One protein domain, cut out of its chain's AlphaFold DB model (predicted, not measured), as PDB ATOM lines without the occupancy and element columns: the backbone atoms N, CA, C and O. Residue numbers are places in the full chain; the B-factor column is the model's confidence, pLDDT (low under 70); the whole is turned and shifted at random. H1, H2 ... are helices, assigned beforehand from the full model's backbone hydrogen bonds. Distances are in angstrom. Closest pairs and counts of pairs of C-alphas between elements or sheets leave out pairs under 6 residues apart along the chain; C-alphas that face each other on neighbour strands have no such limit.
ATOM      1  N   GLU A   4     -40.436  15.725  35.753       82.06
ATOM      2  CA  GLU A   4     -41.658  15.597  36.563       82.06
ATOM      3  C   GLU A   4     -41.395  14.972  37.945       82.06
ATOM      4  O   GLU A   4     -41.965  15.388  38.953       82.06
ATOM      5  N   GLU A   5     -40.479  14.003  38.028       82.88
ATOM      6  CA  GLU A   5     -40.069  13.409  39.306       82.88
ATOM      7  C   GLU A   5     -39.262  14.392  40.177       82.88
ATOM      8  O   GLU A   5     -39.378  14.363  41.403       82.88
ATOM      9  N   VAL A   6     -38.453  15.265  39.560       80.31
ATOM     10  CA  VAL A   6     -37.731  16.343  40.263       80.31
ATOM     11  C   VAL A   6     -38.715  17.408  40.748       80.31
ATOM     12  O   VAL A   6     -38.673  17.777  41.921       80.31
ATOM     13  N   ASP A   7     -39.634  17.831  39.879       84.00
ATOM     14  CA  ASP A   7     -40.703  18.782  40.194       84.00
ATOM     15  C   ASP A   7     -41.574  18.276  41.348       84.00
ATOM     16  O   ASP A   7     -41.771  18.969  42.335       84.00
ATOM     17  N   THR A   8     -41.970  17.003  41.340       85.56
ATOM     18  CA  THR A   8     -42.738  16.418  42.455       85.56
ATOM     19  C   THR A   8     -42.004  16.533  43.800       85.56
ATOM     20  O   THR A   8     -42.633  16.732  44.841       85.56
ATOM     21  N   LYS A   9     -40.669  16.424  43.806       83.06
ATOM     22  CA  LYS A   9     -39.855  16.542  45.028       83.06
ATOM     23  C   LYS A   9     -39.595  17.988  45.460       83.06
ATOM     24  O   LYS A   9     -39.383  18.214  46.652       83.06
ATOM     25  N   LEU A  10     -39.573  18.936  44.522       86.38
ATOM     26  CA  LEU A  10     -39.202  20.343  44.747       86.38
ATOM     27  C   LEU A  10     -40.320  21.343  44.453       86.38
ATOM     28  O   LEU A  10     -40.085  22.547  44.534       86.38
ATOM     29  N   GLY A  11     -41.538  20.879  44.178       82.62
ATOM     30  CA  GLY A  11     -42.701  21.731  43.932       82.62
ATOM     31  C   GLY A  11     -43.069  22.577  45.152       82.62
ATOM     32  O   GLY A  11     -43.746  23.594  45.037       82.62
ATOM     33  N   THR A  12     -42.560  22.206  46.331       91.44
ATOM     34  CA  THR A  12     -42.438  23.101  47.484       91.44
ATOM     35  C   THR A  12     -41.051  22.954  48.106       91.44
ATOM     36  O   THR A  12     -40.458  21.876  48.069       91.44
ATOM     37  N   LEU A  13     -40.551  24.014  48.746       95.25
ATOM     38  CA  LEU A  13     -39.250  23.976  49.421       95.25
ATOM     39  C   LEU A  13     -39.267  23.235  50.768       95.25
ATOM     40  O   LEU A  13     -38.202  22.920  51.288       95.25
ATOM     41  N   GLN A  14     -40.434  22.930  51.351       96.56
ATOM     42  CA  GLN A  14     -40.510  22.392  52.719       96.56
ATOM     43  C   GLN A  14     -39.802  21.038  52.911       96.56
ATOM     44  O   GLN A  14     -39.035  20.917  53.867       96.56
ATOM     45  N   PRO A  15     -39.962  20.035  52.024       96.50
ATOM     46  CA  PRO A  15     -39.227  18.775  52.143       96.50
ATOM     47  C   PRO A  15     -37.709  18.968  52.060       96.50
ATOM     48  O   PRO A  15     -36.962  18.329  52.799       96.50
ATOM     49  N   PHE A  16     -37.254  19.879  51.197       97.75
ATOM     50  CA  PHE A  16     -35.836  20.183  51.066       97.75
ATOM     51  C   PHE A  16     -35.308  20.927  52.299       97.75
ATOM     52  O   PHE A  16     -34.288  20.531  52.851       97.75
ATOM     53  N   ILE A  17     -36.030  21.931  52.807       98.44
ATOM     54  CA  ILE A  17     -35.692  22.630  54.059       98.44
ATOM     55  C   ILE A  17     -35.576  21.640  55.218       98.44
ATOM     56  O   ILE A  17     -34.627  21.732  55.997       98.44
ATOM     57  N   GLN A  18     -36.506  20.688  55.323       98.31
ATOM     58  CA  GLN A  18     -36.452  19.655  56.353       98.31
ATOM     59  C   GLN A  18     -35.197  18.785  56.206       98.31
ATOM     60  O   GLN A  18     -34.464  18.611  57.175       98.31
ATOM     61  N   TYR A  19     -34.877  18.338  54.990       98.31
ATOM     62  CA  TYR A  19     -33.630  17.619  54.717       98.31
ATOM     63  C   TYR A  19     -32.379  18.412  55.147       98.31
ATOM     64  O   TYR A  19     -31.474  17.850  55.764       98.31
ATOM     65  N   LEU A  20     -32.326  19.722  54.882       98.44
ATOM     66  CA  LEU A  20     -31.204  20.572  55.305       98.44
ATOM     67  C   LEU A  20     -31.126  20.721  56.833       98.44
ATOM     68  O   LEU A  20     -30.030  20.753  57.396       98.44
ATOM     69  N   LEU A  21     -32.276  20.800  57.513       98.44
ATOM     70  CA  LEU A  21     -32.347  20.828  58.976       98.44
ATOM     71  C   LEU A  21     -31.830  19.524  59.593       98.44
ATOM     72  O   LEU A  21     -31.145  19.583  60.612       98.44
ATOM     73  N   ASP A  22     -32.089  18.388  58.955       98.31
ATOM     74  CA  ASP A  22     -31.642  17.072  59.423       98.31
ATOM     75  C   ASP A  22     -30.186  16.755  59.038       98.31
ATOM     76  O   ASP A  22     -29.594  15.810  59.557       98.31
ATOM     77  N   THR A  23     -29.591  17.543  58.139       98.19
ATOM     78  CA  THR A  23     -28.198  17.381  57.708       98.19
ATOM     79  C   THR A  23     -27.235  17.945  58.753       98.19
ATOM     80  O   THR A  23     -27.402  19.086  59.198       98.19
ATOM     81  N   ASP A  24     -26.213  17.163  59.113       98.12
ATOM     82  CA  ASP A  24     -25.208  17.546  60.108       98.12
ATOM     83  C   ASP A  24     -24.342  18.717  59.627       98.12
ATOM     84  O   ASP A  24     -24.046  18.843  58.441       98.12
ATOM     85  N   GLU A  25     -23.916  19.575  60.555       98.19
ATOM     86  CA  GLU A  25     -23.094  20.755  60.267       98.19
ATOM     87  C   GLU A  25     -21.757  20.394  59.591       98.19
ATOM     88  O   GLU A  25     -21.277  21.149  58.748       98.19
ATOM     89  N   SER A  26     -21.184  19.231  59.915       98.00
ATOM     90  CA  SER A  26     -19.933  18.734  59.325       98.00
ATOM     91  C   SER A  26     -20.060  18.285  57.869       98.00
ATOM     92  O   SER A  26     -19.045  18.151  57.195       98.00
ATOM     93  N   GLU A  27     -21.279  18.093  57.355       98.06
ATOM     94  CA  GLU A  27     -21.500  17.757  55.943       98.06
ATOM     95  C   GLU A  27     -21.505  18.995  55.031       98.06
ATOM     96  O   GLU A  27     -21.675  18.858  53.818       98.06
ATOM     97  N   TRP A  28     -21.337  20.201  55.582       98.44
ATOM     98  CA  TRP A  28     -21.401  21.445  54.819       98.44
ATOM     99  C   TRP A  28     -20.027  22.006  54.483       98.44
ATOM    100  O   TRP A  28     -19.107  21.994  55.299       98.44
ATOM    101  N   ARG A  29     -19.914  22.616  53.301       97.69
ATOM    102  CA  ARG A  29     -18.702  23.321  52.875       97.69
ATOM    103  C   ARG A  29     -18.971  24.573  52.046       97.69
ATOM    104  O   ARG A  29     -20.081  24.836  51.585       97.69
ATOM    105  N   VAL A  30     -17.900  25.329  51.838       97.81
ATOM    106  CA  VAL A  30     -17.839  26.523  50.984       97.81
ATOM    107  C   VAL A  30     -16.984  26.271  49.736       97.81
ATOM    108  O   VAL A  30     -16.360  25.209  49.606       97.81
ATOM    109  N   ASP A  31     -16.989  27.243  48.821       94.19
ATOM    110  CA  ASP A  31     -16.153  27.375  47.612       94.19
ATOM    111  C   ASP A  31     -16.377  26.346  46.493       94.19
ATOM    112  O   ASP A  31     -16.110  26.624  45.325       94.19
ATOM    113  N   THR A  32     -16.854  25.145  46.811       94.06
ATOM    114  CA  THR A  32     -17.089  24.086  45.819       94.06
ATOM    115  C   THR A  32     -18.365  23.318  46.127       94.06
ATOM    116  O   THR A  32     -18.797  23.230  47.275       94.06
ATOM    117  N   VAL A  33     -18.959  22.731  45.085       93.12
ATOM    118  CA  VAL A  33     -20.251  22.042  45.191       93.12
ATOM    119  C   VAL A  33     -20.175  20.808  46.087       93.12
ATOM    120  O   VAL A  33     -21.066  20.583  46.905       93.12
ATOM    121  N   ARG A  34     -19.121  20.005  45.916       93.06
ATOM    122  CA  ARG A  34     -18.901  18.715  46.584       93.06
ATOM    123  C   ARG A  34     -17.414  18.488  46.788       93.06
ATOM    124  O   ARG A  34     -16.604  18.926  45.970       93.06
ATOM    125  N   ASN A  35     -17.035  17.799  47.858       93.44
ATOM    126  CA  ASN A  35     -15.708  17.187  47.943       93.44
ATOM    127  C   ASN A  35     -15.626  15.895  47.115       93.44
ATOM    128  O   ASN A  35     -16.603  15.444  46.517       93.44
ATOM    129  N   ALA A  36     -14.417  15.341  47.015       89.56
ATOM    130  CA  ALA A  36     -14.122  14.230  46.112       89.56
ATOM    131  C   ALA A  36     -14.899  12.944  46.448       89.56
ATOM    132  O   ALA A  36     -15.169  12.140  45.556       89.56
ATOM    133  N   ASP A  37     -15.261  12.751  47.717       89.25
ATOM    134  CA  ASP A  37     -15.995  11.587  48.214       89.25
ATOM    135  C   ASP A  37     -17.483  11.870  48.497       89.25
ATOM    136  O   ASP A  37     -18.201  10.968  48.918       89.25
ATOM    137  N   ASN A  38     -17.960  13.082  48.188       89.44
ATOM    138  CA  ASN A  38     -19.335  13.546  48.392       89.44
ATOM    139  C   ASN A  38     -19.803  13.582  49.863       89.44
ATOM    140  O   ASN A  38     -21.009  13.619  50.127       89.44
ATOM    141  N   THR A  39     -18.876  13.592  50.825       93.75
ATOM    142  CA  THR A  39     -19.192  13.700  52.259       93.75
ATOM    143  C   THR A  39     -19.455  15.139  52.708       93.75
ATOM    144  O   THR A  39     -20.236  15.352  53.629       93.75
ATOM    145  N   GLU A  40     -18.883  16.125  52.014       96.94
ATOM    146  CA  GLU A  40     -19.070  17.552  52.288       96.94
ATOM    147  C   GLU A  40     -19.611  18.269  51.047       96.94
ATOM    148  O   GLU A  40     -19.073  18.140  49.940       96.94
ATOM    149  N   ASN A  41     -20.661  19.064  51.230       97.12
ATOM    150  CA  ASN A  41     -21.459  19.641  50.157       97.12
ATOM    151  C   ASN A  41     -21.785  21.120  50.420       97.12
ATOM    152  O   ASN A  41     -21.943  21.551  51.558       97.12
ATOM    153  N   CYS A  42     -21.906  21.920  49.361       97.38
ATOM    154  CA  CYS A  42     -22.625  23.193  49.452       97.38
ATOM    155  C   CYS A  42     -24.138  22.945  49.314       97.38
ATOM    156  O   CYS A  42     -24.574  21.804  49.117       97.38
ATOM    157  N   LEU A  43     -24.957  24.004  49.322       98.00
ATOM    158  CA  LEU A  43     -26.405  23.877  49.113       98.00
ATOM    159  C   LEU A  43     -26.786  23.066  47.856       98.00
ATOM    160  O   LEU A  43     -27.657  22.204  47.935       98.00
ATOM    161  N   PHE A  44     -26.126  23.279  46.712       96.50
ATOM    162  CA  PHE A  44     -26.402  22.491  45.502       96.50
ATOM    163  C   PHE A  44     -25.921  21.043  45.610       96.50
ATOM    164  O   PHE A  44     -26.572  20.137  45.092       96.50
ATOM    165  N   GLY A  45     -24.817  20.783  46.313       95.94
ATOM    166  CA  GLY A  45     -24.400  19.409  46.593       95.94
ATOM    167  C   GLY A  45     -25.464  18.661  47.405       95.94
ATOM    168  O   GLY A  45     -25.820  17.527  47.064       95.94
ATOM    169  N   HIS A  46     -26.044  19.344  48.396       97.44
ATOM    170  CA  HIS A  46     -27.172  18.874  49.200       97.44
ATOM    171  C   HIS A  46     -28.465  18.722  48.393       97.44
ATOM    172  O   HIS A  46     -29.158  17.722  48.567       97.44
ATOM    173  N   LEU A  47     -28.768  19.637  47.470       96.88
ATOM    174  CA  LEU A  47     -29.896  19.510  46.541       96.88
ATOM    175  C   LEU A  47     -29.797  18.212  45.735       96.88
ATOM    176  O   LEU A  47     -30.737  17.423  45.672       96.88
ATOM    177  N   VAL A  48     -28.629  17.948  45.162       94.69
ATOM    178  CA  VAL A  48     -28.394  16.738  44.373       94.69
ATOM    179  C   VAL A  48     -28.487  15.486  45.258       94.69
ATOM    180  O   VAL A  48     -29.079  14.494  44.835       94.69
ATOM    181  N   ASN A  49     -27.993  15.533  46.503       95.38
ATOM    182  CA  ASN A  49     -28.150  14.430  47.460       95.38
ATOM    183  C   ASN A  49     -29.619  14.191  47.839       95.38
ATOM    184  O   ASN A  49     -30.042  13.041  47.939       95.38
ATOM    185  N   PHE A  50     -30.408  15.250  48.018       96.06
ATOM    186  CA  PHE A  50     -31.840  15.165  48.308       96.06
ATOM    187  C   PHE A  50     -32.625  14.531  47.146       96.06
ATOM    188  O   PHE A  50     -33.503  13.682  47.345       96.06
ATOM    189  N   ILE A  51     -32.287  14.905  45.912       94.00
ATOM    190  CA  ILE A  51     -32.997  14.430  44.723       94.00
ATOM    191  C   ILE A  51     -32.583  13.009  44.348       94.00
ATOM    192  O   ILE A  51     -33.458  12.151  44.189       94.00
ATOM    193  N   TYR A  52     -31.282  12.743  44.241       92.19
ATOM    194  CA  TYR A  52     -30.759  11.498  43.670       92.19
ATOM    195  C   TYR A  52     -30.153  10.531  44.692       92.19
ATOM    196  O   TYR A  52     -29.909   9.374  44.353       92.19
ATOM    197  N   GLY A  53     -29.933  10.975  45.930       92.25
ATOM    198  CA  GLY A  53     -29.243  10.211  46.968       92.25
ATOM    199  C   GLY A  53     -27.747  10.530  47.061       92.25
ATOM    200  O   GLY A  53     -27.130  11.019  46.113       92.25
ATOM    201  N   LYS A  54     -27.157  10.232  48.227       90.81
ATOM    202  CA  LYS A  54     -25.745  10.528  48.544       90.81
ATOM    203  C   LYS A  54     -24.742   9.754  47.673       90.81
ATOM    204  O   LYS A  54     -23.630  10.223  47.466       90.81
ATOM    205  N   ASP A  55     -25.134   8.615  47.109       89.31
ATOM    206  CA  ASP A  55     -24.250   7.793  46.268       89.31
ATOM    207  C   ASP A  55     -24.261   8.197  44.782       89.31
ATOM    208  O   ASP A  55     -23.584   7.577  43.958       89.31
ATOM    209  N   TYR A  56     -25.030   9.227  44.408       87.88
ATOM    210  CA  TYR A  56     -25.185   9.638  43.014       87.88
ATOM    211  C   TYR A  56     -23.947  10.376  42.476       87.88
ATOM    212  O   TYR A  56     -23.544  11.412  43.011       87.88
ATOM    213  N   LYS A  57     -23.373   9.854  41.381       82.00
ATOM    214  CA  LYS A  57     -22.128  10.344  40.746       82.00
ATOM    215  C   LYS A  57     -22.272  10.743  39.273       82.00
ATOM    216  O   LYS A  57     -21.270  11.018  38.621       82.00
ATOM    217  N   ASP A  58     -23.486  10.716  38.739       83.44
ATOM    218  CA  ASP A  58     -23.759  11.000  37.326       83.44
ATOM    219  C   ASP A  58     -24.224  12.464  37.146       83.44
ATOM    220  O   ASP A  58     -24.112  13.277  38.069       83.44
ATOM    221  N   SER A  59     -24.694  12.832  35.954       80.56
ATOM    222  CA  SER A  59     -25.085  14.197  35.607       80.56
ATOM    223  C   SER A  59     -26.167  14.761  36.532       80.56
ATOM    224  O   SER A  59     -27.300  14.284  36.585       80.56
ATOM    225  N   ILE A  60     -25.824  15.853  37.209       82.75
ATOM    226  CA  ILE A  60     -26.669  16.535  38.195       82.75
ATOM    227  C   ILE A  60     -27.619  17.574  37.581       82.75
ATOM    228  O   ILE A  60     -28.338  18.250  38.318       82.75
ATOM    229  N   SER A  61     -27.616  17.715  36.248       85.12
ATOM    230  CA  SER A  61     -28.172  18.886  35.558       85.12
ATOM    231  C   SER A  61     -29.651  19.117  35.853       85.12
ATOM    232  O   SER A  61     -30.029  20.228  36.164       85.12
ATOM    233  N   ARG A  62     -30.499  18.081  35.880       88.06
ATOM    234  CA  ARG A  62     -31.956  18.298  36.016       88.06
ATOM    235  C   ARG A  62     -32.380  18.890  37.362       88.06
ATOM    236  O   ARG A  62     -33.280  19.716  37.387       88.06
ATOM    237  N   ALA A  63     -31.777  18.454  38.470       89.31
ATOM    238  CA  ALA A  63     -32.066  19.032  39.786       89.31
ATOM    239  C   ALA A  63     -31.618  20.492  39.843       89.31
ATOM    240  O   ALA A  63     -32.310  21.335  40.405       89.31
ATOM    241  N   TRP A  64     -30.463  20.759  39.237       92.81
ATOM    242  CA  TRP A  64     -29.877  22.082  39.147       92.81
ATOM    243  C   TRP A  64     -30.743  23.026  38.311       92.81
ATOM    244  O   TRP A  64     -31.209  24.032  38.831       92.81
ATOM    245  N   ASP A  65     -31.029  22.643  37.065       92.25
ATOM    246  CA  ASP A  65     -31.818  23.406  36.097       92.25
ATOM    247  C   ASP A  65     -33.202  23.735  36.669       92.25
ATOM    248  O   ASP A  65     -33.636  24.884  36.624       92.25
ATOM    249  N   PHE A  66     -33.872  22.749  37.282       91.38
ATOM    250  CA  PHE A  66     -35.171  22.968  37.917       91.38
ATOM    251  C   PHE A  66     -35.085  23.989  39.052       91.38
ATOM    252  O   PHE A  66     -35.925  24.880  39.158       91.38
ATOM    253  N   PHE A  67     -34.086  23.862  39.929       94.56
ATOM    254  CA  PHE A  67     -33.939  24.783  41.050       94.56
ATOM    255  C   PHE A  67     -33.648  26.207  40.574       94.56
ATOM    256  O   PHE A  67     -34.220  27.156  41.114       94.56
ATOM    257  N   GLU A  68     -32.808  26.351  39.548       94.38
ATOM    258  CA  GLU A  68     -32.531  27.648  38.942       94.38
ATOM    259  C   GLU A  68     -33.770  28.260  38.302       94.38
ATOM    260  O   GLU A  68     -34.017  29.443  38.508       94.38
ATOM    261  N   GLU A  69     -34.577  27.476  37.593       91.75
ATOM    262  CA  GLU A  69     -35.815  27.953  36.971       91.75
ATOM    263  C   GLU A  69     -36.877  28.348  38.013       91.75
ATOM    264  O   GLU A  69     -37.508  29.404  37.907       91.75
ATOM    265  N   ALA A  70     -37.065  27.516  39.038       91.88
ATOM    266  CA  ALA A  70     -38.183  27.644  39.963       91.88
ATOM    267  C   ALA A  70     -37.894  28.545  41.170       91.88
ATOM    268  O   ALA A  70     -38.797  29.251  41.622       91.88
ATOM    269  N   TRP A  71     -36.672  28.522  41.713       94.94
ATOM    270  CA  TRP A  71     -36.417  29.002  43.076       94.94
ATOM    271  C   TRP A  71     -35.336  30.070  43.177       94.94
ATOM    272  O   TRP A  71     -35.635  31.162  43.652       94.94
ATOM    273  N   SER A  72     -34.096  29.793  42.777       96.38
ATOM    274  CA  SER A  72     -33.025  30.800  42.812       96.38
ATOM    275  C   SER A  72     -31.848  30.412  41.925       96.38
ATOM    276  O   SER A  72     -31.552  29.235  41.736       96.38
ATOM    277  N   SER A  73     -31.152  31.424  41.409       94.44
ATOM    278  CA  SER A  73     -29.969  31.256  40.567       94.44
ATOM    279  C   SER A  73     -28.755  30.713  41.325       94.44
ATOM    280  O   SER A  73     -28.558  30.962  42.519       94.44
ATOM    281  N   THR A  74     -27.854  30.072  40.579       94.00
ATOM    282  CA  THR A  74     -26.554  29.634  41.093       94.00
ATOM    283  C   THR A  74     -25.750  30.770  41.718       94.00
ATOM    284  O   THR A  74     -25.127  30.589  42.764       94.00
ATOM    285  N   TYR A  75     -25.770  31.946  41.088       90.56
ATOM    286  CA  TYR A  75     -24.976  33.095  41.516       90.56
ATOM    287  C   TYR A  75     -25.394  33.607  42.897       90.56
ATOM    288  O   TYR A  75     -24.533  33.866  43.734       90.56
ATOM    289  N   GLU A  76     -26.700  33.693  43.158       94.81
ATOM    290  CA  GLU A  76     -27.214  34.104  44.469       94.81
ATOM    291  C   GLU A  76     -26.897  33.051  45.541       94.81
ATOM    292  O   GLU A  76     -26.371  33.375  46.608       94.81
ATOM    293  N   VAL A  77     -27.142  31.773  45.238       97.19
ATOM    294  CA  VAL A  77     -26.864  30.673  46.172       97.19
ATOM    295  C   VAL A  77     -25.386  30.606  46.559       97.19
ATOM    296  O   VAL A  77     -25.084  30.367  47.730       97.19
ATOM    297  N   TYR A  78     -24.458  30.809  45.619       97.00
ATOM    298  CA  TYR A  78     -23.022  30.771  45.913       97.00
ATOM    299  C   TYR A  78     -22.606  31.871  46.890       97.00
ATOM    300  O   TYR A  78     -21.918  31.581  47.871       97.00
ATOM    301  N   ASP A  79     -23.076  33.104  46.697       97.88
ATOM    302  CA  ASP A  79     -22.750  34.202  47.609       97.88
ATOM    303  C   ASP A  79     -23.334  33.984  49.011       97.88
ATOM    304  O   ASP A  79     -22.683  34.293  50.013       97.88
ATOM    305  N   ILE A  80     -24.528  33.400  49.111       98.31
ATOM    306  CA  ILE A  80     -25.152  33.052  50.396       98.31
ATOM    307  C   ILE A  80     -24.379  31.925  51.087       98.31
ATOM    308  O   ILE A  80     -24.014  32.043  52.261       98.31
ATOM    309  N   ASN A  81     -24.088  30.844  50.363       98.50
ATOM    310  CA  ASN A  81     -23.357  29.698  50.893       98.50
ATOM    311  C   ASN A  81     -21.980  30.121  51.420       98.50
ATOM    312  O   ASN A  81     -21.616  29.776  52.546       98.50
ATOM    313  N   ASP A  82     -21.256  30.942  50.662       98.00
ATOM    314  CA  ASP A  82     -19.899  31.380  50.997       98.00
ATOM    315  C   ASP A  82     -19.858  32.563  51.986       98.00
ATOM    316  O   ASP A  82     -18.780  32.993  52.391       98.00
ATOM    317  N   GLY A  83     -21.013  33.093  52.406       97.75
ATOM    318  CA  GLY A  83     -21.099  34.190  53.380       97.75
ATOM    319  C   GLY A  83     -20.764  35.573  52.816       97.75
ATOM    320  O   GLY A  83     -20.464  36.499  53.573       97.75
ATOM    321  N   LYS A  84     -20.821  35.724  51.492       98.00
ATOM    322  CA  LYS A  84     -20.603  36.983  50.766       98.00
ATOM    323  C   LYS A  84     -21.879  37.831  50.705       98.00
ATOM    324  O   LYS A  84     -21.795  39.059  50.646       98.00
ATOM    325  N   ASP A  85     -23.052  37.199  50.771       97.62
ATOM    326  CA  ASP A  85     -24.336  37.901  50.779       97.62
ATOM    327  C   ASP A  85     -24.598  38.608  52.119       97.62
ATOM    328  O   ASP A  85     -24.691  37.986  53.180       97.62
ATOM    329  N   LYS A  86     -24.774  39.932  52.078       97.44
ATOM    330  CA  LYS A  86     -24.951  40.777  53.273       97.44
ATOM    331  C   LYS A  86     -26.268  40.547  54.024       97.44
ATOM    332  O   LYS A  86     -26.365  40.963  55.177       97.44
ATOM    333  N   ARG A  87     -27.276  39.935  53.396       97.31
ATOM    334  CA  ARG A  87     -28.568  39.597  54.021       97.31
ATOM    335  C   ARG A  87     -28.436  38.367  54.922       97.31
ATOM    336  O   ARG A  87     -29.080  38.304  55.966       97.31
ATOM    337  N   TYR A  88     -27.566  37.428  54.550       97.94
ATOM    338  CA  TYR A  88     -27.400  36.134  55.213       97.94
ATOM    339  C   TYR A  88     -26.018  36.024  55.863       97.94
ATOM    340  O   TYR A  88     -25.071  35.490  55.294       97.94
ATOM    341  N   GLN A  89     -25.900  36.558  57.080       97.75
ATOM    342  CA  GLN A  89     -24.639  36.657  57.833       97.75
ATOM    343  C   GLN A  89     -24.553  35.660  59.001       97.75
ATOM    344  O   GLN A  89     -23.850  35.883  59.987       97.75
ATOM    345  N   GLN A  90     -25.294  34.554  58.922       98.44
ATOM    346  CA  GLN A  90     -25.196  33.480  59.904       98.44
ATOM    347  C   GLN A  90     -23.786  32.844  59.865       98.44
ATOM    348  O   GLN A  90     -23.183  32.774  58.789       98.44
ATOM    349  N   PRO A  91     -23.249  32.363  61.005       97.88
ATOM    350  CA  PRO A  91     -21.873  31.866  61.105       97.88
ATOM    351  C   PRO A  91     -21.488  30.765  60.111       97.88
ATOM    352  O   PRO A  91     -20.364  30.753  59.610       97.88
ATOM    353  N   THR A  92     -22.405  29.851  59.793       98.50
ATOM    354  CA  THR A  92     -22.092  28.656  58.997       98.50
ATOM    355  C   THR A  92     -22.856  28.610  57.670       98.50
ATOM    356  O   THR A  92     -23.951  29.177  57.579       98.50
ATOM    357  N   PRO A  93     -22.317  27.936  56.630       98.56
ATOM    358  CA  PRO A  93     -23.013  27.773  55.348       98.56
ATOM    359  C   PRO A  93     -24.400  27.144  55.520       98.56
ATOM    360  O   PRO A  93     -25.366  27.642  54.945       98.56
ATOM    361  N   ARG A  94     -24.534  26.136  56.395       98.62
ATOM    362  CA  ARG A  94     -25.820  25.509  56.724       98.62
ATOM    363  C   ARG A  94     -26.851  26.529  57.185       98.62
ATOM    364  O   ARG A  94     -27.958  26.585  56.657       98.62
ATOM    365  N   GLN A  95     -26.491  27.351  58.169       98.75
ATOM    366  CA  GLN A  95     -27.413  28.320  58.756       98.75
ATOM    367  C   GLN A  95     -27.803  29.418  57.762       98.75
ATOM    368  O   GLN A  95     -28.974  29.800  57.724       98.75
ATOM    369  N   ARG A  96     -26.855  29.891  56.939       98.75
ATOM    370  CA  ARG A  96     -27.120  30.879  55.881       98.75
ATOM    371  C   ARG A  96     -28.092  30.331  54.843       98.75
ATOM    372  O   ARG A  96     -29.126  30.938  54.580       98.75
ATOM    373  N   CYS A  97     -27.802  29.144  54.321       98.62
ATOM    374  CA  CYS A  97     -28.619  28.511  53.297       98.62
ATOM    375  C   CYS A  97     -30.014  28.132  53.817       98.62
ATOM    376  O   CYS A  97     -30.998  28.348  53.117       98.62
ATOM    377  N   ILE A  98     -30.142  27.640  55.055       98.69
ATOM    378  CA  ILE A  98     -31.458  27.358  55.658       98.69
ATOM    379  C   ILE A  98     -32.267  28.643  55.852       98.69
ATOM    380  O   ILE A  98     -33.471  28.639  55.595       98.69
ATOM    381  N   ALA A  99     -31.640  29.736  56.302       98.62
ATOM    382  CA  ALA A  99     -32.318  31.025  56.423       98.62
ATOM    383  C   ALA A  99     -32.842  31.496  55.057       98.62
ATOM    384  O   ALA A  99     -34.015  31.837  54.935       98.62
ATOM    385  N   PHE A 100     -32.013  31.401  54.019       98.44
ATOM    386  CA  PHE A 100     -32.401  31.746  52.656       98.44
ATOM    387  C   PHE A 100     -33.545  30.883  52.107       98.44
ATOM    388  O   PHE A 100     -34.534  31.415  51.605       98.44
ATOM    389  N   MET A 101     -33.467  29.557  52.254       98.31
ATOM    390  CA  MET A 101     -34.536  28.660  51.798       98.31
ATOM    391  C   MET A 101     -35.860  28.941  52.516       98.31
ATOM    392  O   MET A 101     -36.924  28.892  51.897       98.31
ATOM    393  N   LYS A 102     -35.814  29.279  53.812       98.12
ATOM    394  CA  LYS A 102     -37.005  29.694  54.560       98.12
ATOM    395  C   LYS A 102     -37.586  30.994  54.016       98.12
ATOM    396  O   LYS A 102     -38.793  31.036  53.790       98.12
ATOM    397  N   ASP A 103     -36.760  32.001  53.752       98.19
ATOM    398  CA  ASP A 103     -37.224  33.271  53.188       98.19
ATOM    399  C   ASP A 103     -37.877  33.088  51.813       98.19
ATOM    400  O   ASP A 103     -38.953  33.640  51.583       98.19
ATOM    401  N   LEU A 104     -37.293  32.266  50.934       96.12
ATOM    402  CA  LEU A 104     -37.924  31.881  49.665       96.12
ATOM    403  C   LEU A 104     -39.274  31.193  49.899       96.12
ATOM    404  O   LEU A 104     -40.275  31.561  49.289       96.12
ATOM    405  N   SER A 105     -39.337  30.231  50.827       95.94
ATOM    406  CA  SER A 105     -40.581  29.500  51.118       95.94
ATOM    407  C   SER A 105     -41.692  30.381  51.703       95.94
ATOM    408  O   SER A 105     -42.870  30.070  51.542       95.94
ATOM    409  N   LEU A 106     -41.321  31.471  52.383       96.12
ATOM    410  CA  LEU A 106     -42.233  32.450  52.973       96.12
ATOM    411  C   LEU A 106     -42.567  33.606  52.015       96.12
ATOM    412  O   LEU A 106     -43.352  34.479  52.383       96.12
ATOM    413  N   GLY A 107     -41.976  33.639  50.815       94.81
ATOM    414  CA  GLY A 107     -42.137  34.735  49.855       94.81
ATOM    415  C   GLY A 107     -41.448  36.041  50.271       94.81
ATOM    416  O   GLY A 107     -41.796  37.106  49.766       94.81
ATOM    417  N   LEU A 108     -40.489  35.983  51.201       95.00
ATOM    418  CA  LEU A 108     -39.664  37.128  51.611       95.00
ATOM    419  C   LEU A 108     -38.523  37.399  50.620       95.00
ATOM    420  O   LEU A 108     -38.016  38.518  50.557       95.00
ATOM    421  N   GLN A 109     -38.144  36.385  49.839       93.81
ATOM    422  CA  GLN A 109     -37.350  36.529  48.623       93.81
ATOM    423  C   GLN A 109     -38.186  36.081  47.416       93.81
ATOM    424  O   GLN A 109     -38.876  35.062  47.510       93.81
ATOM    425  N   PRO A 110     -38.147  36.815  46.292       92.69
ATOM    426  CA  PRO A 110     -38.817  36.394  45.069       92.69
ATOM    427  C   PRO A 110     -38.111  35.172  44.453       92.69
ATOM    428  O   PRO A 110     -36.879  35.150  44.422       92.69
ATOM    429  N   PRO A 111     -38.850  34.190  43.908       93.75
ATOM    430  CA  PRO A 111     -38.273  33.116  43.105       93.75
ATOM    431  C   PRO A 111     -37.690  33.634  41.780       93.75
ATOM    432  O   PRO A 111     -38.049  34.727  41.326       93.75
ATOM    433  N   THR A 112     -36.843  32.837  41.115       92.94
ATOM    434  CA  THR A 112     -36.147  33.233  39.873       92.94
ATOM    435  C   THR A 112     -37.075  33.814  38.809       92.94
ATOM    436  O   THR A 112     -36.804  34.899  38.299       92.94
ATOM    437  N   TRP A 113     -38.186  33.144  38.483       89.75
ATOM    438  CA  TRP A 113     -39.113  33.623  37.450       89.75
ATOM    439  C   TRP A 113     -39.643  35.035  37.750       89.75
ATOM    440  O   TRP A 113     -39.721  35.876  36.853       89.75
ATOM    441  N   GLN A 114     -39.922  35.331  39.023       91.31
ATOM    442  CA  GLN A 114     -40.400  36.642  39.451       91.31
ATOM    443  C   GLN A 114     -39.270  37.681  39.434       91.31
ATOM    444  O   GLN A 114     -39.495  38.838  39.074       91.31
ATOM    445  N   GLN A 115     -38.044  37.289  39.795       90.31
ATOM    446  CA  GLN A 115     -36.868  38.157  39.662       90.31
ATOM    447  C   GLN A 115     -36.643  38.558  38.198       90.31
ATOM    448  O   GLN A 115     -36.506  39.746  37.902       90.31
ATOM    449  N   MET A 116     -36.698  37.593  37.276       89.06
ATOM    450  CA  MET A 116     -36.529  37.832  35.841       89.06
ATOM    451  C   MET A 116     -37.618  38.744  35.267       89.06
ATOM    452  O   MET A 116     -37.313  39.641  34.480       89.06
ATOM    453  N   GLU A 117     -38.876  38.556  35.671       91.25
ATOM    454  CA  GLU A 117     -39.977  39.439  35.272       91.25
ATOM    455  C   GLU A 117     -39.749  40.876  35.765       91.25
ATOM    456  O   GLU A 117     -39.826  41.831  34.985       91.25
ATOM    457  N   ASN A 118     -39.375  41.035  37.037       89.69
ATOM    458  CA  ASN A 118     -39.071  42.342  37.614       89.69
ATOM    459  C   ASN A 118     -37.907  43.035  36.892       89.69
ATOM    460  O   ASN A 118     -37.952  44.244  36.649       89.69
ATOM    461  N   ASP A 119     -36.869  42.286  36.528       89.06
ATOM    462  CA  ASP A 119     -35.712  42.824  35.817       89.06
ATOM    463  C   ASP A 119     -36.043  43.181  34.366       89.06
ATOM    464  O   ASP A 119     -35.592  44.219  33.872       89.06
ATOM    465  N   HIS A 120     -36.915  42.411  33.710       89.50
ATOM    466  CA  HIS A 120     -37.458  42.777  32.406       89.50
ATOM    467  C   HIS A 120     -38.228  44.104  32.460       89.50
ATOM    468  O   HIS A 120     -38.003  44.985  31.622       89.50
ATOM    469  N   ILE A 121     -39.099  44.279  33.459       91.44
ATOM    470  CA  ILE A 121     -39.875  45.513  33.654       91.44
ATOM    471  C   ILE A 121     -38.938  46.706  33.878       91.44
ATOM    472  O   ILE A 121     -39.065  47.725  33.193       91.44
ATOM    473  N   LYS A 122     -37.954  46.576  34.778       90.81
ATOM    474  CA  LYS A 122     -36.949  47.626  35.032       90.81
ATOM    475  C   LYS A 122     -36.175  47.983  33.768       90.81
ATOM    476  O   LYS A 122     -35.971  49.162  33.482       90.81
ATOM    477  N   TYR A 123     -35.763  46.977  32.995       91.31
ATOM    478  CA  TYR A 123     -35.068  47.191  31.732       91.31
ATOM    479  C   TYR A 123     -35.932  47.999  30.753       91.31
ATOM    480  O   TYR A 123     -35.460  48.983  30.188       91.31
ATOM    481  N   LYS A 124     -37.213  47.649  30.588       90.69
ATOM    482  CA  LYS A 124     -38.142  48.381  29.709       90.69
ATOM    483  C   LYS A 124     -38.349  49.832  30.145       90.69
ATOM    484  O   LYS A 124     -38.303  50.723  29.296       90.69
ATOM    485  N   GLN A 125     -38.502  50.069  31.448       89.25
ATOM    486  CA  GLN A 125     -38.619  51.417  32.015       89.25
ATOM    487  C   GLN A 125     -37.357  52.252  31.757       89.25
ATOM    488  O   GLN A 125     -37.454  53.401  31.330       89.25
ATOM    489  N   ALA A 126     -36.169  51.667  31.946       88.75
ATOM    490  CA  ALA A 126     -34.895  52.341  31.699       88.75
ATOM    491  C   ALA A 126     -34.681  52.712  30.218       88.75
ATOM    492  O   ALA A 126     -33.983  53.678  29.922       88.75
ATOM    493  N   GLN A 127     -35.300  51.974  29.292       86.06
ATOM    494  CA  GLN A 127     -35.256  52.244  27.850       86.06
ATOM    495  C   GLN A 127     -36.351  53.224  27.372       86.06
ATOM    496  O   GLN A 127     -36.499  53.432  26.169       86.06
ATOM    497  N   GLY A 128     -37.134  53.823  28.280       74.56
ATOM    498  CA  GLY A 128     -38.201  54.769  27.928       74.56
ATOM    499  C   GLY A 128     -39.440  54.123  27.294       74.56
ATOM    500  O   GLY A 128     -40.234  54.817  26.659       74.56
TER     501      GLY A 128
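Overview. This is residues 4 to 128 of the 131 residues of an uncharacterized protein of Bacillus sp. SRB_336 (UniProt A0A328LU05). What does the model look like? Six short helices, H1 to H6, mostly crossing one another, make a body in which H2 and H6 lie side by side, H3 and H5 stand between that pair and H4, and H1 packs on H4. The last helix, H7, begins at the end of H4 and reaches away from this body as an arm, with residues 119 to 128 sticking out. What is it made of, and how large is it? The printed part has 125 residues, with seven named helices, H1 to H7 in that order, and no named strand, and its class is all helix. It is compact, with a radius of gyration of the C-alphas of 15.0 A and spans of 53 by 35 by 25 A.

Arrangement. Where does the first helix go? H1, residues 4 to 10, touches the hub, H4, residues 61 to 70; the closest C-alphas, those of Val 6 and Ala 63, are 6.3 A apart, at a steep tilt of 61 degrees. H1 is close to but not clearly touching H2, residues 14 to 22, where the closest C-alphas, those of Leu 10 and Phe 16, are 7.2 A apart. What do H2 and H3 touch? H2 touches H6, residues 93 to 105, at a shallow tilt of 19 degrees, opposite ways, and the closest C-alphas are those of Ile 17 and Met 101, 6.5 A apart. H3, residues 43 to 52, touches H2, only just about perpendicular at 70.3 degrees, with the C-alphas of Phe 16 and Phe 50 closest at 7.0 A. H3 also touches H4 at a steep tilt of 64 degrees, with the C-alphas of Val 48 and Ala 63 closest at 6.3 A. How are the later helices placed? H5, residues 74 to 81, touches H6 at a steep tilt of 55 degrees, with the C-alphas of Asn 81 and Pro 93 closest at 4.9 A. H7, residues 112 to 126, and H4 touch only at their ends, H7 with residues 112 to 113 alone, and the C-alphas of Ala 70 and Thr 112 are closest at 5.9 A. Among the pairs that stay apart are H2 and H4, H4 and H6, and H6 and H7. Do the backbones bear out the helices? In H1, H2, H3, H4, H5, H6 and H7 every O i to N i+4 pair is within hydrogen-bond range.

Along the chain. Where does the first helix begin? H1 begins at C-alpha 4, at (-41.658, 15.597, 36.563), and ends at residue 10; H2 follows at residues 14 to 22. Which of the next helices are longer? From first to last C-alpha, H3, residues 43 to 52, measures 14.2 A and H4, residues 61 to 70, measures 14.0 A. After H5, residues 74 to 81, H6 starts at C-alpha 93, at (-23.013, 27.773, 55.348), and measures 18.2 A to residue 105. Where does the last helix end? H7, the longest with 15 residues, runs 20.8 A from residue 112 to C-alpha 126, at (-34.895, 52.341, 31.699).

Size, cuts and confidence. How far does it reach? The two C-alphas farthest apart, those of Asp 37 and Gly 128, are 52.6 A apart. Without residues 119 to 128, which stand free, the body spans 40 by 35 by 22 A. Which links are long? Those from H2 to H3, with 20 residues, and from H5 to H6, with 11, are long. Is the model whole and confident? The printed part, residues 4 to 128, has no cut. Its mean pLDDT is 93.5, and no printed residue is under 70.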